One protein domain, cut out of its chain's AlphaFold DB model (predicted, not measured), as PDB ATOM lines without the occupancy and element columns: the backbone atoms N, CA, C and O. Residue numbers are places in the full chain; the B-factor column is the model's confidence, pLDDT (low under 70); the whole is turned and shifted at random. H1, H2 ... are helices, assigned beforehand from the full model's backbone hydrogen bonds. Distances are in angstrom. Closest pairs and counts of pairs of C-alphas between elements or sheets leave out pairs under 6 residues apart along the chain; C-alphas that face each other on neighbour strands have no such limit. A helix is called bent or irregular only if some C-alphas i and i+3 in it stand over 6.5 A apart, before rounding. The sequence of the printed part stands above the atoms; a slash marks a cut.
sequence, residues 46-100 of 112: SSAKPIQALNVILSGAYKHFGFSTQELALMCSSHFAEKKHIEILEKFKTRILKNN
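This is residues 46 to 100 of the 112 residues of the protein "Asparaginase" of Candidatus Mcinerneyibacterium aminivorans (UniProt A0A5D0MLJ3). The long helix H4 makes one side of the domain and the helix H1 the other, with the short helix H3 between them, packed on both. H2, a single short turn, sits close to H1 towards the end of that helix. The printed part has 55 residues with four named helices, H1, H2, H3 and H4 along the chain, and no named strand; the class is all helix. It is compact, with a radius of gyration of the C-alphas of 11.2 A, and rounded, spanning 28 by 24 by 16 A.

H4, the longest helix, covers residues 83 to 99 and measures 25.0 A from C-alpha 83 at (-4.274, 39.780, 11.405) to C-alpha 99 at (-1.645, 23.113, -7.034). H3 covers residues 69 to 76, 10.4 A. H1 covers residues 46 to 58, 20.2 A, beginning with C-alpha 46 at (12.824, 46.857, 1.071). It is irregular: C-alphas 47 and 50 are 7.3 A apart. H2 covers residues 61 to 64, 4.9 A.

H4 touches H3 with residues 85 to 92 alone; their closest C-alphas, of Ile 88 and Glu 71, are 6.2 A apart. Their lines are about perpendicular, at 80 degrees. H1 touches H3 with residues 49 to 53 alone; the closest C-alphas, of Pro 50 and Cys 76, are 4.6 A apart. These two run opposite ways at a steep tilt of 50 degrees. H2 is close to H1 but not clearly touching, with the closest C-alphas, of Tyr 62 and Val 56, 5.6 A apart. H2 and H3 are only just apart, 8.1 A at the closest. H4 is apart from H1 and H2. In H3 and H4 every O i to N i+4 pair is within hydrogen-bond range; in H1 4 of 9 are, beside 8 of 10 O i to N i+3 pairs, and H2 is too short for an O i to N i+4 pair.

The two C-alphas farthest apart, of Ser 47 and Lys 98, are 30.5 A apart. The printed part has no cut. The links H1 to H2 and H2 to H3 are tight, and H3 to H4 is short. The mean pLDDT of the printed part is 88.3; residues 98 to 100 are under 70.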
ATOM      1  N   SER A  46      14.137  47.467   1.186       89.25
ATOM      2  CA  SER A  46      12.824  46.857   1.071       89.25
ATOM      3  C   SER A  46      11.864  47.572   0.107       89.25
ATOM      4  O   SER A  46      10.834  46.992  -0.229       89.25
ATOM      5  N   SER A  47      12.163  48.783  -0.371       90.19
ATOM      6  CA  SER A  47      11.363  49.423  -1.424       90.19
ATOM      7  C   SER A  47      11.498  48.714  -2.780       90.19
ATOM      8  O   SER A  47      10.734  49.006  -3.690       90.19
ATOM      9  N   ALA A  48      12.425  47.756  -2.913       92.00
ATOM     10  CA  ALA A  48      12.588  46.909  -4.094       92.00
ATOM     11  C   ALA A  48      11.500  45.836  -4.273       92.00
ATOM     12  O   ALA A  48      11.424  45.228  -5.338       92.00
ATOM     13  N   LYS A  49      10.679  45.556  -3.251       92.56
ATOM     14  CA  LYS A  49       9.706  44.448  -3.268       92.56
ATOM     15  C   LYS A  49       8.768  44.434  -4.485       92.56
ATOM     16  O   LYS A  49       8.579  43.355  -5.035       92.56
ATOM     17  N   PRO A  50       8.242  45.569  -4.990       93.00
ATOM     18  CA  PRO A  50       7.462  45.561  -6.229       93.00
ATOM     19  C   PRO A  50       8.246  45.049  -7.447       93.00
ATOM     20  O   PRO A  50       7.687  44.344  -8.280       93.00
ATOM     21  N   ILE A  51       9.548  45.342  -7.531       92.38
ATOM     22  CA  ILE A  51      10.431  44.829  -8.592       92.38
ATOM     23  C   ILE A  51      10.624  43.315  -8.427       92.38
ATOM     24  O   ILE A  51      10.613  42.581  -9.409       92.38
ATOM     25  N   GLN A  52      10.746  42.825  -7.189       90.62
ATOM     26  CA  GLN A  52      10.826  41.387  -6.908       90.62
ATOM     27  C   GLN A  52       9.511  40.667  -7.261       90.62
ATOM     28  O   GLN A  52       9.535  39.613  -7.897       90.62
ATOM     29  N   ALA A  53       8.365  41.257  -6.906       92.88
ATOM     30  CA  ALA A  53       7.028  40.728  -7.172       92.88
ATOM     31  C   ALA A  53       6.644  40.771  -8.660       92.88
ATOM     32  O   ALA A  53       5.846  39.949  -9.109       92.88
ATOM     33  N   LEU A  54       7.243  41.671  -9.450       95.00
ATOM     34  CA  LEU A  54       7.027  41.760 -10.897       95.00
ATOM     35  C   LEU A  54       7.271  40.414 -11.601       95.00
ATOM     36  O   LEU A  54       6.532  40.059 -12.517       95.00
ATOM     37  N   ASN A  55       8.232  39.621 -11.121       92.44
ATOM     38  CA  ASN A  55       8.519  38.294 -11.670       92.44
ATOM     39  C   ASN A  55       7.333  37.323 -11.555       92.44
ATOM     40  O   ASN A  55       7.161  36.470 -12.423       92.44
ATOM     41  N   VAL A  56       6.468  37.465 -10.544       91.19
ATOM     42  CA  VAL A  56       5.245  36.651 -10.401       91.19
ATOM     43  C   VAL A  56       4.252  36.950 -11.530       91.19
ATOM     44  O   VAL A  56       3.532  36.062 -11.983       91.19
ATOM     45  N   ILE A  57       4.229  38.190 -12.023       93.94
ATOM     46  CA  ILE A  57       3.394  38.591 -13.160       93.94
ATOM     47  C   ILE A  57       4.045  38.138 -14.470       93.94
ATOM     48  O   ILE A  57       3.388  37.483 -15.276       93.94
ATOM     49  N   LEU A  58       5.331  38.455 -14.667       95.69
ATOM     50  CA  LEU A  58       6.053  38.181 -15.915       95.69
ATOM     51  C   LEU A  58       6.194  36.684 -16.213       95.69
ATOM     52  O   LEU A  58       6.084  36.284 -17.365       95.69
ATOM     53  N   SER A  59       6.373  35.851 -15.185       94.38
ATOM     54  CA  SER A  59       6.408  34.386 -15.332       94.38
ATOM     55  C   SER A  59       5.045  33.760 -15.654       94.38
ATOM     56  O   SER A  59       4.967  32.564 -15.914       94.38
ATOM     57  N   GLY A  60       3.952  34.528 -15.588       92.00
ATOM     58  CA  GLY A  60       2.589  34.013 -15.719       92.00
ATOM     59  C   GLY A  60       2.031  33.363 -14.447       92.00
ATOM     60  O   GLY A  60       0.843  33.031 -14.419       92.00
ATOM     61  N   ALA A  61       2.824  33.245 -13.376       89.50
ATOM     62  CA  ALA A  61       2.411  32.629 -12.114       89.50
ATOM     63  C   ALA A  61       1.160  33.291 -11.512       89.50
ATOM     64  O   ALA A  61       0.266  32.590 -11.043       89.50
ATOM     65  N   TYR A  62       1.038  34.621 -11.595       90.81
ATOM     66  CA  TYR A  62      -0.149  35.349 -11.130       90.81
ATOM     67  C   TYR A  62      -1.451  34.808 -11.739       90.81
ATOM     68  O   TYR A  62      -2.423  34.581 -11.020       90.81
ATOM     69  N   LYS A  63      -1.458  34.559 -13.056       91.06
ATOM     70  CA  LYS A  63      -2.619  34.006 -13.765       91.06
ATOM     71  C   LYS A  63      -2.764  32.508 -13.515       91.06
ATOM     72  O   LYS A  63      -3.863  32.060 -13.217       91.06
ATOM     73  N   HIS A  64      -1.666  31.755 -13.602       88.25
ATOM     74  CA  HIS A  64      -1.664  30.298 -13.450       88.25
ATOM     75  C   HIS A  64      -2.196  29.849 -12.083       88.25
ATOM     76  O   HIS A  64      -3.049  28.972 -12.002       88.25
ATOM     77  N   PHE A  65      -1.738  30.492 -11.007       86.50
ATOM     78  CA  PHE A  65      -2.225  30.220  -9.659       86.50
ATOM     79  C   PHE A  65      -3.479  31.021  -9.304       86.50
ATOM     80  O   PHE A  65      -3.970  30.875  -8.194       86.50
ATOM     81  N   GLY A  66      -4.001  31.873 -10.191       89.56
ATOM     82  CA  GLY A  66      -5.173  32.704  -9.911       89.56
ATOM     83  C   GLY A  66      -5.005  33.566  -8.658       89.56
ATOM     84  O   GLY A  66      -5.892  33.584  -7.803       89.56
ATOM     85  N   PHE A  67      -3.853  34.220  -8.485       91.00
ATOM     86  CA  PHE A  67      -3.630  35.121  -7.353       91.00
ATOM     87  C   PHE A  67      -4.530  36.359  -7.445       91.00
ATOM     88  O   PHE A  67      -4.879  36.840  -8.520       91.00
ATOM     89  N   SER A  68      -4.910  36.876  -6.283       92.88
ATOM     90  CA  SER A  68      -5.694  38.095  -6.125       92.88
ATOM     91  C   SER A  68      -4.792  39.324  -6.017       92.88
ATOM     92  O   SER A  68      -3.608  39.241  -5.677       92.88
ATOM     93  N   THR A  69      -5.377  40.503  -6.215       94.00
ATOM     94  CA  THR A  69      -4.682  41.783  -6.008       94.00
ATOM     95  C   THR A  69      -4.240  41.983  -4.557       94.00
ATOM     96  O   THR A  69      -3.237  42.646  -4.318       94.00
ATOM     97  N   GLN A  70      -4.936  41.380  -3.588       94.12
ATOM     98  CA  GLN A  70      -4.558  41.401  -2.173       94.12
ATOM     99  C   GLN A  70      -3.289  40.582  -1.909       94.12
ATOM    100  O   GLN A  70      -2.411  41.026  -1.175       94.12
ATOM    101  N   GLU A  71      -3.171  39.410  -2.536       92.69
ATOM    102  CA  GLU A  71      -1.980  38.555  -2.441       92.69
ATOM    103  C   GLU A  71      -0.784  39.210  -3.152       92.69
ATOM    104  O   GLU A  71       0.318  39.229  -2.611       92.69
ATOM    105  N   LEU A  72      -1.007  39.845  -4.308       92.56
ATOM    106  CA  LEU A  72       0.028  40.627  -4.993       92.56
ATOM    107  C   LEU A  72       0.474  41.852  -4.175       92.56
ATOM    108  O   LEU A  72       1.669  42.139  -4.086       92.56
ATOM    109  N   ALA A  73      -0.468  42.560  -3.546       93.31
ATOM    110  CA  ALA A  73      -0.155  43.667  -2.646       93.31
ATOM    111  C   ALA A  73       0.676  43.193  -1.445       93.31
ATOM    112  O   ALA A  73       1.640  43.865  -1.078       93.31
ATOM    113  N   LEU A  74       0.361  42.016  -0.887       92.69
ATOM    114  CA  LEU A  74       1.137  41.407   0.193       92.69
ATOM    115  C   LEU A  74       2.597  41.184  -0.238       92.69
ATOM    116  O   LEU A  74       3.496  41.638   0.468       92.69
ATOM    117  N   MET A  75       2.837  40.609  -1.426       91.19
ATOM    118  CA  MET A  75       4.192  40.416  -1.985       91.19
ATOM    119  C   MET A  75       4.973  41.730  -2.151       91.19
ATOM    120  O   MET A  75       6.191  41.758  -1.993       91.19
ATOM    121  N   CYS A  76       4.281  42.824  -2.477       94.25
ATOM    122  CA  CYS A  76       4.896  44.132  -2.716       94.25
ATOM    123  C   CYS A  76       5.178  44.922  -1.425       94.25
ATOM    124  O   CYS A  76       5.810  45.979  -1.483       94.25
ATOM    125  N   SER A  77       4.696  44.449  -0.274       90.75
ATOM    126  CA  SER A  77       4.627  45.229   0.963       90.75
ATOM    127  C   SER A  77       5.693  44.849   1.991       90.75
ATOM    128  O   SER A  77       6.174  43.719   2.066       90.75
ATOM    129  N   SER A  78       6.040  45.810   2.842       88.50
ATOM    130  CA  SER A  78       6.566  45.512   4.174       88.50
ATOM    131  C   SER A  78       5.391  45.519   5.133       88.50
ATOM    132  O   SER A  78       4.783  46.565   5.337       88.50
ATOM    133  N   HIS A  79       5.054  44.362   5.685       85.62
ATOM    134  CA  HIS A  79       3.910  44.208   6.571       85.62
ATOM    135  C   HIS A  79       4.359  43.840   7.987       85.62
ATOM    136  O   HIS A  79       5.274  43.041   8.171       85.62
ATOM    137  N   PHE A  80       3.651  44.344   8.995       86.12
ATOM    138  CA  PHE A  80       3.896  44.033  10.411       86.12
ATOM    139  C   PHE A  80       3.150  42.778  10.892       86.12
ATOM    140  O   PHE A  80       2.850  42.648  12.072       86.12
ATOM    141  N   ALA A  81       2.802  41.873   9.971       86.62
ATOM    142  CA  ALA A  81       2.068  40.640  10.267       86.62
ATOM    143  C   ALA A  81       0.744  40.860  11.031       86.62
ATOM    144  O   ALA A  81       0.306  40.012  11.800       86.62
ATOM    145  N   GLU A  82       0.074  41.996  10.810       91.62
ATOM    146  CA  GLU A  82      -1.281  42.204  11.335       91.62
ATOM    147  C   GLU A  82      -2.231  41.088  10.882       91.62
ATOM    148  O   GLU A  82      -2.039  40.490   9.820       91.62
ATOM    149  N   LYS A  83      -3.306  40.862  11.644       92.31
ATOM    150  CA  LYS A  83      -4.274  39.780  11.405       92.31
ATOM    151  C   LYS A  83      -4.699  39.658   9.934       92.31
ATOM    152  O   LYS A  83      -4.677  38.566   9.376       92.31
ATOM    153  N   LYS A  84      -4.990  40.782   9.272       90.94
ATOM    154  CA  LYS A  84      -5.370  40.814   7.852       90.94
ATOM    155  C   LYS A  84      -4.263  40.318   6.912       90.94
ATOM    156  O   LYS A  84      -4.556  39.644   5.931       90.94
ATOM    157  N   HIS A  85      -2.999  40.636   7.194       91.56
ATOM    158  CA  HIS A  85      -1.865  40.141   6.411       91.56
ATOM    159  C   HIS A  85      -1.731  38.623   6.547       91.56
ATOM    160  O   HIS A  85      -1.546  37.940   5.542       91.56
ATOM    161  N   ILE A  86      -1.891  38.098   7.767       91.00
ATOM    162  CA  ILE A  86      -1.853  36.654   8.042       91.00
ATOM    163  C   ILE A  86      -2.991  35.938   7.307       91.00
ATOM    164  O   ILE A  86      -2.758  34.939   6.635       91.00
ATOM    165  N   GLU A  87      -4.212  36.469   7.359       91.81
ATOM    166  CA  GLU A  87      -5.364  35.889   6.656       91.81
ATOM    167  C   GLU A  87      -5.149  35.804   5.134       91.81
ATOM    168  O   GLU A  87      -5.531  34.816   4.504       91.81
ATOM    169  N   ILE A  88      -4.531  36.824   4.529       91.69
ATOM    170  CA  ILE A  88      -4.169  36.807   3.102       91.69
ATOM    171  C   ILE A  88      -3.057  35.782   2.846       91.69
ATOM    172  O   ILE A  88      -3.140  35.022   1.881       91.69
ATOM    173  N   LEU A  89      -2.046  35.721   3.717       89.88
ATOM    174  CA  LEU A  89      -0.931  34.781   3.598       89.88
ATOM    175  C   LEU A  89      -1.393  33.318   3.667       89.88
ATOM    176  O   LEU A  89      -0.920  32.489   2.892       89.88
ATOM    177  N   GLU A  90      -2.344  32.988   4.538       88.00
ATOM    178  CA  GLU A  90      -2.876  31.624   4.639       88.00
ATOM    179  C   GLU A  90      -3.677  31.216   3.392       88.00
ATOM    180  O   GLU A  90      -3.558  30.082   2.912       88.00
ATOM    181  N   LYS A  91      -4.436  32.146   2.792       85.50
ATOM    182  CA  LYS A  91      -5.104  31.915   1.495       85.50
ATOM    183  C   LYS A  91      -4.086  31.662   0.386       85.50
ATOM    184  O   LYS A  91      -4.227  30.693  -0.365       85.50
ATOM    185  N   PHE A  92      -3.043  32.485   0.346       83.25
ATOM    186  CA  PHE A  92      -1.941  32.382  -0.601       83.25
ATOM    187  C   PHE A  92      -1.229  31.025  -0.502       83.25
ATOM    188  O   PHE A  92      -1.107  30.300  -1.492       83.25
ATOM    189  N   LYS A  93      -0.835  30.642   0.718       82.56
ATOM    190  CA  LYS A  93      -0.183  29.364   1.027       82.56
ATOM    191  C   LYS A  93      -1.053  28.176   0.629       82.56
ATOM    192  O   LYS A  93      -0.575  27.265  -0.045       82.56
ATOM    193  N   THR A  94      -2.335  28.205   0.989       80.00
ATOM    194  CA  THR A  94      -3.296  27.158   0.617       80.00
ATOM    195  C   THR A  94      -3.362  26.979  -0.899       80.00
ATOM    196  O   THR A  94      -3.412  25.850  -1.382       80.00
ATOM    197  N   ARG A  95      -3.337  28.076  -1.667       80.00
ATOM    198  CA  ARG A  95      -3.430  28.022  -3.130       80.00
ATOM    199  C   ARG A  95      -2.176  27.436  -3.775       80.00
ATOM    200  O   ARG A  95      -2.297  26.598  -4.663       80.00
ATOM    201  N   ILE A  96      -0.992  27.810  -3.292       80.00
ATOM    202  CA  ILE A  96       0.273  27.231  -3.770       80.00
ATOM    203  C   ILE A  96       0.342  25.730  -3.469       80.00
ATOM    204  O   ILE A  96       0.692  24.948  -4.351       80.00
ATOM    205  N   LEU A  97      -0.019  25.323  -2.247       71.25
ATOM    206  CA  LEU A  97       0.062  23.925  -1.812       71.25
ATOM    207  C   LEU A  97      -0.952  23.016  -2.521       71.25
ATOM    208  O   LEU A  97      -0.620  21.880  -2.844       71.25
ATOM    209  N   LYS A  98      -2.170  23.501  -2.806       67.25
ATOM    210  CA  LYS A  98      -3.189  22.719  -3.533       67.25
ATOM    211  C   LYS A  98      -2.799  22.404  -4.979       67.25
ATOM    212  O   LYS A  98      -3.195  21.361  -5.482       67.25
ATOM    213  N   ASN A  99      -2.025  23.275  -5.628       59.69
ATOM    214  CA  ASN A  99      -1.645  23.113  -7.034       59.69
ATOM    215  C   ASN A  99      -0.320  22.361  -7.234       59.69
ATOM    216  O   ASN A  99       0.032  22.072  -8.371       59.69
ATOM    217  N   ASN A 100       0.410  22.037  -6.162       59.22
ATOM    218  CA  ASN A 100       1.695  21.345  -6.235       59.22
ATOM    219  C   ASN A 100       1.872  20.383  -5.051       59.22
ATOM    220  O   ASN A 100       2.587  20.686  -4.088       59.22
TER     221      ASN A 100